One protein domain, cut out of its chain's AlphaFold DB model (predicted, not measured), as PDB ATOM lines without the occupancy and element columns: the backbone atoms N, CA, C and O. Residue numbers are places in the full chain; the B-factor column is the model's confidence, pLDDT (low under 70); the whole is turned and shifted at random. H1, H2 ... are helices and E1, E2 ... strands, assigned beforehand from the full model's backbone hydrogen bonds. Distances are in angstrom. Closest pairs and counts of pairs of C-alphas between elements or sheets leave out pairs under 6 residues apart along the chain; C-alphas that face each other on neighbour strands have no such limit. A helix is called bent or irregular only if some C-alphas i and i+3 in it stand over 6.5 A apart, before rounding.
ATOM      1  N   ILE A  98       2.352 -34.605  -9.879       75.31
ATOM      2  CA  ILE A  98       1.976 -33.708 -10.973       75.31
ATOM      3  C   ILE A  98       0.572 -34.089 -11.441       75.31
ATOM      4  O   ILE A  98       0.284 -35.268 -11.644       75.31
ATOM      5  N   ASN A  99      -0.302 -33.100 -11.616       75.06
ATOM      6  CA  ASN A  99      -1.620 -33.309 -12.209       75.06
ATOM      7  C   ASN A  99      -1.540 -33.105 -13.727       75.06
ATOM      8  O   ASN A  99      -1.071 -32.063 -14.182       75.06
ATOM      9  N   ILE A 100      -1.989 -34.098 -14.492       72.75
ATOM     10  CA  ILE A 100      -2.123 -34.034 -15.949       72.75
ATOM     11  C   ILE A 100      -3.543 -34.494 -16.272       72.75
ATOM     12  O   ILE A 100      -3.930 -35.610 -15.923       72.75
ATOM     13  N   ASP A 101      -4.335 -33.624 -16.900       70.81
ATOM     14  CA  ASP A 101      -5.720 -33.895 -17.312       70.81
ATOM     15  C   ASP A 101      -6.619 -34.463 -16.195       70.81
ATOM     16  O   ASP A 101      -7.428 -35.368 -16.408       70.81
ATOM     17  N   GLY A 102      -6.468 -33.950 -14.969       65.00
ATOM     18  CA  GLY A 102      -7.260 -34.375 -13.811       65.00
ATOM     19  C   GLY A 102      -6.800 -35.692 -13.178       65.00
ATOM     20  O   GLY A 102      -7.364 -36.101 -12.165       65.00
ATOM     21  N   LYS A 103      -5.764 -36.341 -13.721       73.50
ATOM     22  CA  LYS A 103      -5.122 -37.523 -13.136       73.50
ATOM     23  C   LYS A 103      -3.805 -37.132 -12.476       73.50
ATOM     24  O   LYS A 103      -3.047 -36.319 -12.998       73.50
ATOM     25  N   TRP A 104      -3.521 -37.736 -11.328       75.81
ATOM     26  CA  TRP A 104      -2.266 -37.521 -10.616       75.81
ATOM     27  C   TRP A 104      -1.207 -38.524 -11.063       75.81
ATOM     28  O   TRP A 104      -1.476 -39.715 -11.226       75.81
ATOM     29  N   TYR A 105       0.009 -38.029 -11.243       78.00
ATOM     30  CA  TYR A 105       1.189 -38.802 -11.594       78.00
ATOM     31  C   TYR A 105       2.272 -38.553 -10.555       78.00
ATOM     32  O   TYR A 105       2.443 -37.426 -10.095       78.00
ATOM     33  N   VAL A 106       3.010 -39.598 -10.192       82.88
ATOM     34  CA  VAL A 106       4.186 -39.497  -9.321       82.88
ATOM     35  C   VAL A 106       5.444 -39.478 -10.172       82.88
ATOM     36  O   VAL A 106       5.574 -40.264 -11.115       82.88
ATOM     37  N   VAL A 107       6.378 -38.610  -9.796       83.75
ATOM     38  CA  VAL A 107       7.747 -38.609 -10.306       83.75
ATOM     39  C   VAL A 107       8.542 -39.695  -9.580       83.75
ATOM     40  O   VAL A 107       8.704 -39.634  -8.361       83.75
ATOM     41  N   THR A 108       9.015 -40.709 -10.310       81.75
ATOM     42  CA  THR A 108       9.742 -41.847  -9.715       81.75
ATOM     43  C   THR A 108      11.239 -41.785  -9.978       81.75
ATOM     44  O   THR A 108      12.027 -41.600  -9.054       81.75
ATOM     45  N   ASP A 109      11.625 -41.936 -11.236       82.81
ATOM     46  CA  ASP A 109      13.011 -42.024 -11.675       82.81
ATOM     47  C   ASP A 109      13.427 -40.637 -12.166       82.81
ATOM     48  O   ASP A 109      12.725 -40.054 -12.990       82.81
ATOM     49  N   THR A 110      14.520 -40.083 -11.646       84.88
ATOM     50  CA  THR A 110      15.033 -38.754 -12.024       84.88
ATOM     51  C   THR A 110      16.440 -38.881 -12.591       84.88
ATOM     52  O   THR A 110      17.127 -39.866 -12.326       84.88
ATOM     53  N   ASN A 111      16.877 -37.888 -13.371       85.69
ATOM     54  CA  ASN A 111      18.189 -37.878 -14.033       85.69
ATOM     55  C   ASN A 111      18.407 -39.055 -15.002       85.69
ATOM     56  O   ASN A 111      19.528 -39.522 -15.198       85.69
ATOM     57  N   MET A 112      17.328 -39.528 -15.623       87.06
ATOM     58  CA  MET A 112      17.369 -40.621 -16.587       87.06
ATOM     59  C   MET A 112      17.775 -40.121 -17.975       87.06
ATOM     60  O   MET A 112      17.592 -38.950 -18.316       87.06
ATOM     61  N   LYS A 113      18.291 -41.033 -18.802       88.19
ATOM     62  CA  LYS A 113      18.516 -40.804 -20.234       88.19
ATOM     63  C   LYS A 113      17.546 -41.661 -21.036       88.19
ATOM     64  O   LYS A 113      17.462 -42.866 -20.805       88.19
ATOM     65  N   ILE A 114      16.834 -41.044 -21.974       87.62
ATOM     66  CA  ILE A 114      15.964 -41.743 -22.926       87.62
ATOM     67  C   ILE A 114      16.475 -41.527 -24.350       87.62
ATOM     68  O   ILE A 114      17.082 -40.498 -24.646       87.62
ATOM     69  N   GLY A 115      16.250 -42.487 -25.238       86.19
ATOM     70  CA  GLY A 115      16.790 -42.444 -26.590       86.19
ATOM     71  C   GLY A 115      16.062 -43.375 -27.542       86.19
ATOM     72  O   GLY A 115      15.283 -44.231 -27.125       86.19
ATOM     73  N   ALA A 116      16.320 -43.180 -28.832       84.44
ATOM     74  CA  ALA A 116      15.733 -43.956 -29.917       84.44
ATOM     75  C   ALA A 116      16.814 -44.452 -30.895       84.44
ATOM     76  O   ALA A 116      17.866 -43.827 -31.073       84.44
ATOM     77  N   LEU A 117      16.545 -45.588 -31.539       82.62
ATOM     78  CA  LEU A 117      17.376 -46.152 -32.606       82.62
ATOM     79  C   LEU A 117      17.110 -45.425 -33.932       82.62
ATOM     80  O   LEU A 117      18.036 -44.957 -34.599       82.62
ATOM     81  N   THR A 118      15.834 -45.281 -34.286       81.62
ATOM     82  CA  THR A 118      15.353 -44.641 -35.515       81.62
ATOM     83  C   THR A 118      14.400 -43.477 -35.214       81.62
ATOM     84  O   THR A 118      14.058 -43.212 -34.068       81.62
ATOM     85  N   ASP A 119      13.987 -42.730 -36.244       83.06
ATOM     86  CA  ASP A 119      13.035 -41.609 -36.092       83.06
ATOM     87  C   ASP A 119      11.592 -42.050 -35.831       83.06
ATOM     88  O   ASP A 119      10.769 -41.242 -35.395       83.06
ATOM     89  N   ASN A 120      11.297 -43.320 -36.107       83.50
ATOM     90  CA  ASN A 120       9.976 -43.905 -35.917       83.50
ATOM     91  C   ASN A 120       9.840 -44.590 -34.554       83.50
ATOM     92  O   ASN A 120       8.725 -44.922 -34.161       83.50
ATOM     93  N   ASP A 121      10.948 -44.784 -33.835       81.81
ATOM     94  CA  ASP A 121      10.922 -45.402 -32.517       81.81
ATOM     95  C   ASP A 121      10.539 -44.375 -31.447       81.81
ATOM     96  O   ASP A 121      10.971 -43.214 -31.463       81.81
ATOM     97  N   SER A 122       9.733 -44.825 -30.488       83.25
ATOM     98  CA  SER A 122       9.467 -44.084 -29.260       83.25
ATOM     99  C   SER A 122      10.745 -43.930 -28.440       83.25
ATOM    100  O   SER A 122      11.572 -44.844 -28.389       83.25
ATOM    101  N   LEU A 123      10.880 -42.806 -27.736       83.94
ATOM    102  CA  LEU A 123      11.963 -42.624 -26.774       83.94
ATOM    103  C   LEU A 123      11.776 -43.573 -25.579       83.94
ATOM    104  O   LEU A 123      10.756 -43.527 -24.887       83.94
ATOM    105  N   ASP A 124      12.773 -44.409 -25.297       82.12
ATOM    106  CA  ASP A 124      12.759 -45.299 -24.129       82.12
ATOM    107  C   ASP A 124      14.076 -45.235 -23.349       82.12
ATOM    108  O   ASP A 124      15.070 -44.667 -23.805       82.12
ATOM    109  N   ASN A 125      14.072 -45.782 -22.138       74.75
ATOM    110  CA  ASN A 125      15.188 -45.741 -21.210       74.75
ATOM    111  C   ASN A 125      16.454 -46.404 -21.788       74.75
ATOM    112  O   ASN A 125      16.480 -47.606 -22.070       74.75
ATOM    113  N   VAL A 126      17.522 -45.604 -21.878       67.25
ATOM    114  CA  VAL A 126      18.831 -45.946 -22.465       67.25
ATOM    115  C   VAL A 126      19.661 -46.859 -21.558       67.25
ATOM    116  O   VAL A 126      20.648 -47.434 -22.002       67.25
ATOM    117  N   THR A 127      19.273 -47.048 -20.289       59.03
ATOM    118  CA  THR A 127      19.965 -47.990 -19.386       59.03
ATOM    119  C   THR A 127      19.727 -49.462 -19.739       59.03
ATOM    120  O   THR A 127      20.315 -50.346 -19.120       59.03
ATOM    121  N   SER A 128      18.858 -49.742 -20.711       53.06
ATOM    122  CA  SER A 128      18.673 -51.072 -21.291       53.06
ATOM    123  C   SER A 128      19.813 -51.328 -22.282       53.06
ATOM    124  O   SER A 128      20.101 -50.464 -23.101       53.06
ATOM    125  N   PHE A 129      20.486 -52.482 -22.221       44.12
ATOM    126  CA  PHE A 129      21.550 -52.845 -23.168       44.12
ATOM    127  C   PHE A 129      21.055 -52.713 -24.620       44.12
ATOM    128  O   PHE A 129      20.329 -53.573 -25.115       44.12
ATOM    129  N   GLY A 130      21.439 -51.630 -25.292       52.09
ATOM    130  CA  GLY A 130      20.969 -51.279 -26.625       52.09
ATOM    131  C   GLY A 130      21.912 -50.285 -27.292       52.09
ATOM    132  O   GLY A 130      22.531 -49.447 -26.636       52.09
ATOM    133  N   LEU A 131      22.059 -50.406 -28.608       56.62
ATOM    134  CA  LEU A 131      22.681 -49.370 -29.426       56.62
ATOM    135  C   LEU A 131      21.660 -48.235 -29.546       56.62
ATOM    136  O   LEU A 131      20.502 -48.495 -29.845       56.62
ATOM    137  N   TYR A 132      22.055 -46.990 -29.314       64.56
ATOM    138  CA  TYR A 132      21.186 -45.828 -29.514       64.56
ATOM    139  C   TYR A 132      21.903 -44.839 -30.420       64.56
ATOM    140  O   TYR A 132      23.132 -44.740 -30.398       64.56
ATOM    141  N   SER A 133      21.147 -44.099 -31.229       63.19
ATOM    142  CA  SER A 133      21.748 -43.031 -32.021       63.19
ATOM    143  C   SER A 133      22.151 -41.895 -31.083       63.19
ATOM    144  O   SER A 133      21.298 -41.306 -30.423       63.19
ATOM    145  N   THR A 134      23.441 -41.551 -31.033       64.25
ATOM    146  CA  THR A 134      23.969 -40.453 -30.197       64.25
ATOM    147  C   THR A 134      23.310 -39.102 -30.484       64.25
ATOM    148  O   THR A 134      23.283 -38.243 -29.611       64.25
ATOM    149  N   GLY A 135      22.731 -38.914 -31.675       68.25
ATOM    150  CA  GLY A 135      21.989 -37.705 -32.043       68.25
ATOM    151  C   GLY A 135      20.511 -37.690 -31.628       68.25
ATOM    152  O   GLY A 135      19.832 -36.705 -31.913       68.25
ATOM    153  N   LYS A 136      19.997 -38.764 -31.008       82.12
ATOM    154  CA  LYS A 136      18.568 -38.967 -30.696       82.12
ATOM    155  C   LYS A 136      18.350 -39.330 -29.228       82.12
ATOM    156  O   LYS A 136      17.639 -40.283 -28.908       82.12
ATOM    157  N   VAL A 137      19.010 -38.584 -28.346       85.12
ATOM    158  CA  VAL A 137      18.996 -38.793 -26.892       85.12
ATOM    159  C   VAL A 137      18.456 -37.546 -26.203       85.12
ATOM    160  O   VAL A 137      18.780 -36.424 -26.590       85.12
ATOM    161  N   VAL A 138      17.646 -37.751 -25.165       85.56
ATOM    162  CA  VAL A 138      17.207 -36.707 -24.234       85.56
ATOM    163  C   VAL A 138      17.736 -37.063 -22.847       85.56
ATOM    164  O   VAL A 138      17.506 -38.164 -22.339       85.56
ATOM    165  N   GLU A 139      18.479 -36.137 -22.248       87.06
ATOM    166  CA  GLU A 139      19.115 -36.314 -20.942       87.06
ATOM    167  C   GLU A 139      18.316 -35.641 -19.821       87.06
ATOM    168  O   GLU A 139      17.462 -34.790 -20.069       87.06
ATOM    169  N   ASN A 140      18.623 -36.011 -18.573       86.00
ATOM    170  CA  ASN A 140      18.025 -35.444 -17.361       86.00
ATOM    171  C   ASN A 140      16.491 -35.527 -17.336       86.00
ATOM    172  O   ASN A 140      15.797 -34.605 -16.908       86.00
ATOM    173  N   VAL A 141      15.964 -36.660 -17.793       86.62
ATOM    174  CA  VAL A 141      14.530 -36.923 -17.850       86.62
ATOM    175  C   VAL A 141      14.040 -37.520 -16.536       86.62
ATOM    176  O   VAL A 141      14.717 -38.330 -15.902       86.62
ATOM    177  N   SER A 142      12.838 -37.123 -16.131       87.81
ATOM    178  CA  SER A 142      12.090 -37.743 -15.044       87.81
ATOM    179  C   SER A 142      10.940 -38.600 -15.573       87.81
ATOM    180  O   SER A 142      10.291 -38.228 -16.554       87.81
ATOM    181  N   PHE A 143      10.655 -39.726 -14.922       88.25
ATOM    182  CA  PHE A 143       9.570 -40.635 -15.310       88.25
ATOM    183  C   PHE A 143       8.316 -40.360 -14.487       88.25
ATOM    184  O   PHE A 143       8.371 -40.284 -13.259       88.25
ATOM    185  N   LEU A 144       7.181 -40.220 -15.173       85.50
ATOM    186  CA  LEU A 144       5.881 -39.955 -14.571       85.50
ATOM    187  C   LEU A 144       4.992 -41.184 -14.736       85.50
ATOM    188  O   LEU A 144       4.678 -41.624 -15.851       85.50
ATOM    189  N   ARG A 145       4.563 -41.725 -13.600       85.62
ATOM    190  CA  ARG A 145       3.748 -42.939 -13.518       85.62
ATOM    191  C   ARG A 145       2.418 -42.619 -12.869       85.62
ATOM    192  O   ARG A 145       2.354 -41.770 -11.980       85.62
ATOM    193  N   LEU A 146       1.353 -43.266 -13.343       81.62
ATOM    194  CA  LEU A 146       0.011 -43.009 -12.830       81.62
ATOM    195  C   LEU A 146      -0.026 -43.303 -11.330       81.62
ATOM    196  O   LEU A 146       0.387 -44.377 -10.883       81.62
ATOM    197  N   PHE A 147      -0.526 -42.343 -10.565       70.69
ATOM    198  CA  PHE A 147      -0.724 -42.517  -9.143       70.69
ATOM    199  C   PHE A 147      -1.959 -43.385  -8.895       70.69
ATOM    200  O   PHE A 147      -3.031 -43.124  -9.441       70.69
ATOM    201  N   SER A 148      -1.805 -44.419  -8.067       65.25
ATOM    202  CA  SER A 148      -2.918 -45.238  -7.589       65.25
ATOM    203  C   SER A 148      -2.859 -45.349  -6.072       65.25
ATOM    204  O   SER A 148      -1.865 -45.813  -5.505       65.25
ATOM    205  N   GLU A 149      -3.950 -44.953  -5.419       53.44
ATOM    206  CA  GLU A 149      -4.100 -44.981  -3.963       53.44
ATOM    207  C   GLU A 149      -4.021 -46.408  -3.391       53.44
ATOM    208  O   GLU A 149      -3.561 -46.599  -2.264       53.44
ATOM    209  N   SER A 150      -4.378 -47.424  -4.186       51.47
ATOM    210  CA  SER A 150      -4.442 -48.834  -3.775       51.47
ATOM    211  C   SER A 150      -3.088 -49.557  -3.704       51.47
ATOM    212  O   SER A 150      -3.042 -50.719  -3.308       51.47
ATOM    213  N   GLN A 151      -1.975 -48.902  -4.063       44.69
ATOM    214  CA  GLN A 151      -0.660 -49.555  -4.207       44.69
ATOM    215  C   GLN A 151       0.255 -49.496  -2.963       44.69
ATOM    216  O   GLN A 151       1.430 -49.865  -3.038       44.69
ATOM    217  N   GLY A 152      -0.259 -49.081  -1.800       53.97
ATOM    218  CA  GLY A 152       0.469 -49.185  -0.523       53.97
ATOM    219  C   GLY A 152       1.789 -48.399  -0.503       53.97
ATOM    220  O   GLY A 152       1.819 -47.256  -0.928       53.97
ATOM    221  N   THR A 153       2.885 -48.975   0.001       49.41
ATOM    222  CA  THR A 153       4.203 -48.304   0.126       49.41
ATOM    223  C   THR A 153       4.955 -48.158  -1.205       49.41
ATOM    224  O   THR A 153       5.900 -47.380  -1.290       49.41
ATOM    225  N   PHE A 154       4.543 -48.872  -2.256       52.00
ATOM    226  CA  PHE A 154       5.206 -48.889  -3.568       52.00
ATOM    227  C   PHE A 154       4.427 -48.094  -4.628       52.00
ATOM    228  O   PHE A 154       4.468 -48.437  -5.814       52.00
ATOM    229  N   LYS A 155       3.689 -47.047  -4.217       60.84
ATOM    230  CA  LYS A 155       2.778 -46.293  -5.100       60.84
ATOM    231  C   LYS A 155       3.488 -45.873  -6.381       60.84
ATOM    232  O   LYS A 155       4.535 -45.228  -6.327       60.84
ATOM    233  N   GLY A 156       2.946 -46.258  -7.530       52.69
ATOM    234  CA  GLY A 156       3.483 -45.870  -8.829       52.69
ATOM    235  C   GLY A 156       4.772 -46.583  -9.249       52.69
ATOM    236  O   GLY A 156       5.094 -46.507 -10.422       52.69
ATOM    237  N   TYR A 157       5.483 -47.320  -8.383       55.88
ATOM    238  CA  TYR A 157       6.727 -48.014  -8.772       55.88
ATOM    239  C   TYR A 157       6.466 -49.145  -9.783       55.88
ATOM    240  O   TYR A 157       7.238 -49.348 -10.714       55.88
ATOM    241  N   PHE A 158       5.329 -49.835  -9.642       59.66
ATOM    242  CA  PHE A 158       4.891 -50.902 -10.551       59.66
ATOM    243  C   PHE A 158       3.964 -50.419 -11.676       59.66
ATOM    244  O   PHE A 158       3.534 -51.222 -12.498       59.66
ATOM    245  N   ALA A 159       3.610 -49.132 -11.704       70.38
ATOM    246  CA  ALA A 159       2.761 -48.584 -12.754       70.38
ATOM    247  C   ALA A 159       3.589 -48.282 -14.009       70.38
ATOM    248  O   ALA A 159       4.750 -47.884 -13.911       70.38
ATOM    249  N   ASP A 160       2.995 -48.426 -15.193       81.50
ATOM    250  CA  ASP A 160       3.666 -48.049 -16.437       81.50
ATOM    251  C   ASP A 160       4.074 -46.574 -16.422       81.50
ATOM    252  O   ASP A 160       3.324 -45.701 -15.966       81.50
ATOM    253  N   ILE A 161       5.229 -46.284 -17.020       87.00
ATOM    254  CA  ILE A 161       5.592 -44.913 -17.381       87.00
ATOM    255  C   ILE A 161       4.589 -44.432 -18.429       87.00
ATOM    256  O   ILE A 161       4.446 -45.060 -19.480       87.00
ATOM    257  N   LYS A 162       3.883 -43.341 -18.131       87.38
ATOM    258  CA  LYS A 162       2.923 -42.724 -19.058       87.38
ATOM    259  C   LYS A 162       3.477 -41.455 -19.689       87.38
ATOM    260  O   LYS A 162       3.218 -41.209 -20.863       87.38
ATOM    261  N   TYR A 163       4.270 -40.700 -18.934       87.31
ATOM    262  CA  TYR A 163       4.890 -39.472 -19.413       87.31
ATOM    263  C   TYR A 163       6.350 -39.384 -18.988       87.31
ATOM    264  O   TYR A 163       6.785 -39.992 -18.006       87.31
ATOM    265  N   TYR A 164       7.080 -38.562 -19.721       87.31
ATOM    266  CA  TYR A 164       8.413 -38.100 -19.391       87.31
ATOM    267  C   TYR A 164       8.372 -36.605 -19.106       87.31
ATOM    268  O   TYR A 164       7.548 -35.891 -19.676       87.31
ATOM    269  N   ARG A 165       9.269 -36.129 -18.243       87.69
ATOM    270  CA  ARG A 165       9.521 -34.703 -18.024       87.69
ATOM    271  C   ARG A 165      10.993 -34.401 -18.257       87.69
ATOM    272  O   ARG A 165      11.823 -34.993 -17.577       87.69
ATOM    273  N   ASP A 166      11.311 -33.503 -19.182       84.25
ATOM    274  CA  ASP A 166      12.702 -33.093 -19.424       84.25
ATOM    275  C   ASP A 166      13.222 -32.071 -18.397       84.25
ATOM    276  O   ASP A 166      12.490 -31.625 -17.507       84.25
ATOM    277  N   SER A 167      14.498 -31.698 -18.527       83.44
ATOM    278  CA  SER A 167      15.180 -30.749 -17.638       83.44
ATOM    279  C   SER A 167      14.532 -29.366 -17.579       83.44
ATOM    280  O   SER A 167      14.641 -28.690 -16.560       83.44
ATOM    281  N   ASP A 168      13.835 -28.952 -18.638       78.50
ATOM    282  CA  ASP A 168      13.166 -27.648 -18.701       78.50
ATOM    283  C   ASP A 168      11.705 -27.735 -18.222       78.50
ATOM    284  O   ASP A 168      10.923 -26.794 -18.380       78.50
ATOM    285  N   GLY A 169      11.307 -28.882 -17.665       77.62
ATOM    286  CA  GLY A 169       9.967 -29.125 -17.144       77.62
ATOM    287  C   GLY A 169       8.920 -29.401 -18.224       77.62
ATOM    288  O   GLY A 169       7.722 -29.355 -17.939       77.62
ATOM    289  N   MET A 170       9.319 -29.678 -19.468       83.31
ATOM    290  CA  MET A 170       8.377 -30.082 -20.507       83.31
ATOM    291  C   MET A 170       7.957 -31.533 -20.305       83.31
ATOM    292  O   MET A 170       8.794 -32.430 -20.272       83.31
ATOM    293  N   ILE A 171       6.645 -31.746 -20.220       85.81
ATOM    294  CA  ILE A 171       6.038 -33.066 -20.091       85.81
ATOM    295  C   ILE A 171       5.574 -33.541 -21.467       85.81
ATOM    296  O   ILE A 171       4.950 -32.775 -22.201       85.81
ATOM    297  N   PHE A 172       5.878 -34.789 -21.816       85.12
ATOM    298  CA  PHE A 172       5.461 -35.405 -23.075       85.12
ATOM    299  C   PHE A 172       5.127 -36.896 -22.895       85.12
ATOM    300  O   PHE A 172       5.663 -37.537 -21.986       85.12
ATOM    301  N   PRO A 173       4.220 -37.456 -23.716       88.06
ATOM    302  CA  PRO A 173       3.835 -38.867 -23.647       88.06
ATOM    303  C   PRO A 173       5.003 -39.830 -23.887       88.06
ATOM    304  O   PRO A 173       5.920 -39.524 -24.652       88.06
ATOM    305  N   ARG A 174       4.955 -41.020 -23.275       86.50
ATOM    306  CA  ARG A 174       5.995 -42.054 -23.436       86.50
ATOM    307  C   ARG A 174       6.204 -42.499 -24.891       86.50
ATOM    308  O   ARG A 174       7.318 -42.826 -25.274       86.50
ATOM    309  N   ASP A 175       5.144 -42.527 -25.682       87.12
ATOM    310  CA  ASP A 175       5.132 -42.951 -27.085       87.12
ATOM    311  C   ASP A 175       5.667 -41.886 -28.059       87.12
ATOM    312  O   ASP A 175       5.706 -42.113 -29.266       87.12
ATOM    313  N   THR A 176       6.128 -40.739 -27.550       85.00
ATOM    314  CA  THR A 176       6.698 -39.658 -28.365       85.00
ATOM    315  C   THR A 176       7.997 -40.098 -29.048       85.00
ATOM    316  O   THR A 176       8.933 -40.566 -28.393       85.00
ATOM    317  N   THR A 177       8.094 -39.877 -30.360       88.19
ATOM    318  CA  THR A 177       9.333 -40.085 -31.125       88.19
ATOM    319  C   THR A 177      10.271 -38.882 -31.033       88.19
ATOM    320  O   THR A 177       9.854 -37.757 -30.738       88.19
ATOM    321  N   TYR A 178      11.559 -39.067 -31.337       87.25
ATOM    322  CA  TYR A 178      12.531 -37.970 -31.254       87.25
ATOM    323  C   TYR A 178      12.178 -36.746 -32.136       87.25
ATOM    324  O   TYR A 178      12.206 -35.622 -31.624       87.25
ATOM    325  N   PRO A 179      11.749 -36.894 -33.410       87.06
ATOM    326  CA  PRO A 179      11.294 -35.749 -34.205       87.06
ATOM    327  C   PRO A 179      10.060 -35.042 -33.631       87.06
ATOM    328  O   PRO A 179       9.934 -33.823 -33.756       87.06
ATOM    329  N   GLN A 180       9.133 -35.783 -33.015       86.75
ATOM    330  CA  GLN A 180       7.959 -35.196 -32.362       86.75
ATOM    331  C   GLN A 180       8.368 -34.386 -31.130       86.75
ATOM    332  O   GLN A 180       7.911 -33.254 -30.977       86.75
ATOM    333  N   TYR A 181       9.281 -34.916 -30.311       87.50
ATOM    334  CA  TYR A 181       9.859 -34.194 -29.179       87.50
ATOM    335  C   TYR A 181      10.499 -32.874 -29.628       87.50
ATOM    336  O   TYR A 181      10.170 -31.823 -29.086       87.50
ATOM    337  N   GLN A 182      11.328 -32.894 -30.677       87.94
ATOM    338  CA  GLN A 182      11.971 -31.685 -31.208       87.94
ATOM    339  C   GLN A 182      10.954 -30.639 -31.694       87.94
ATOM    340  O   GLN A 182      11.098 -29.452 -31.406       87.94
ATOM    341  N   LYS A 183       9.879 -31.065 -32.370       85.50
ATOM    342  CA  LYS A 183       8.789 -30.162 -32.790       85.50
ATOM    343  C   LYS A 183       8.071 -29.532 -31.596       85.50
ATOM    344  O   LYS A 183       7.824 -28.327 -31.598       85.50
ATOM    345  N   LEU A 184       7.753 -30.334 -30.580       81.56
ATOM    346  CA  LEU A 184       7.133 -29.860 -29.343       81.56
ATOM    347  C   LEU A 184       8.069 -28.920 -28.562       81.56
ATOM    348  O   LEU A 184       7.624 -27.954 -27.946       81.56
ATOM    349  N   LYS A 185       9.380 -29.164 -28.619       82.00
ATOM    350  CA  LYS A 185      10.382 -28.316 -27.976       82.00
ATOM    351  C   LYS A 185      10.531 -26.972 -28.682       82.00
ATOM    352  O   LYS A 185      10.547 -25.930 -28.028       82.00
ATOM    353  N   ALA A 186      10.556 -26.988 -30.011       77.31
ATOM    354  CA  ALA A 186      10.597 -25.786 -30.833       77.31
ATOM    355  C   ALA A 186       9.339 -24.918 -30.655       77.31
ATOM    356  O   ALA A 186       9.440 -23.693 -30.624       77.31
ATOM    357  N   SER A 187       8.160 -25.525 -30.468       67.62
ATOM    358  CA  SER A 187       6.920 -24.770 -30.236       67.62
ATOM    359  C   SER A 187       6.863 -24.105 -28.853       67.62
ATOM    360  O   SER A 187       6.273 -23.031 -28.716       67.62
ATOM    361  N   LYS A 188       7.541 -24.659 -27.836       56.16
ATOM    362  CA  LYS A 188       7.673 -24.029 -26.507       56.16
ATOM    363  C   LYS A 188       8.499 -22.739 -26.493       56.16
ATOM    364  O   LYS A 188       8.321 -21.949 -25.565       56.16
ATOM    365  N   GLY A 189       9.304 -22.473 -27.526       46.00
ATOM    366  CA  GLY A 189       9.982 -21.183 -27.722       46.00
ATOM    367  C   GLY A 189       9.031 -19.978 -27.820       46.00
ATOM    368  O   GLY A 189       9.477 -18.849 -27.656       46.00
ATOM    369  N   ASN A 190       7.722 -20.217 -28.004       40.25
ATOM    370  CA  ASN A 190       6.665 -19.201 -28.087       40.25
ATOM    371  C   ASN A 190       5.608 -19.267 -26.954       40.25
ATOM    372  O   ASN A 190       4.495 -18.775 -27.124       40.25
TER     373      ASN A 190
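This is residues 98 to 190 of the 216 residues of an uncharacterized protein of Clostridium sp. CAG_433_25_7 (UniProt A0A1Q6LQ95). A single strongly twisted, antiparallel sheet is built along one long strand, E4, which bends sharply; E3 lies beside its first part and E2, followed by E1, beside its last part, while E5 and then E6 lie on its other side. Helix H2 packs by its residues 178 to 185 near E6 and the E3 and E4 end of the sheet, the short, irregular H1 lies off the sheet beyond the other end of E4, and a long loop, residues 116 to 136, joins E3 to E4. The printed part has 93 residues, with six named strands and two named helices in the order E1 E2 E3 E4 H1 E5 E6 H2; the class is mixed, helices and strands. The whole is compact, with a radius of gyration of the C-alphas of 13.7 A and spans of 40 by 37 by 21 A.

The longest strand, E4, is residues 137 to 146, 24.0 A from C-alpha 137 at (18.996, -38.793, -26.892) to C-alpha 146 at (0.011, -43.009, -12.830). E3 is residues 112 to 115, 10.2 A; E2 is residues 103 to 107, 13.2 A; E1 is residues 98 to 100, 6.5 A. E5 is residues 161 to 165, 11.0 A, and E6 residues 171 to 173, 7.2 A. H2, residues 178 to 188, is 15.5 A long and ends with C-alpha 188 at (7.673, -24.029, -26.507). H1, residues 149 to 154, is 10.1 A long and irregular: C-alphas 150 and 153 are 9.5 A apart.

The sheet is branched, with E4 having three neighbours, and E4 bends by 82 degrees at residue 140. On one side of E4 are E3, beside residues 137 to 141, with N 114 and O 138 at 3.0 A, and E2, beside residues 143 to 146, with N 106 and O 145 at 2.9 A. E2 and E3 are apart. On the other side of E4 is E5, with N 142 and O 165 at 2.8 A. E5 and E6 form a hairpin, with N 164 and O 172 at 2.9 A, and E1 and E2 another, with N 98 and O 105 at 2.8 A. H2 is on the sheet at a height of 9.0 A, over none of its strands, but only just, with 2 of its C-alphas falling on E3. The closest C-alphas of E6 and H2 are those of Phe 172 and Tyr 181, 7.6 A apart. H1 is not on the sheet. Every O i to N i+4 pair of H2 is within hydrogen-bond range; H1 has 0 of 2 such pairs within range, and 1 of 3 O i to N i+3 pairs.

The two C-alphas farthest apart, those of Gly 152 and Asn 190, are 41.2 A apart. The printed part has no cut. The link from E3 to E4, 21 residues, is long; within it residues 124 to 125 pair antiparallel with residues 114 to 115 of E3. The mean pLDDT of the printed part is 75.7, with 26 residues under 70: residue 102 and residues 126 to 135, 148 to 158 and 187 to 190.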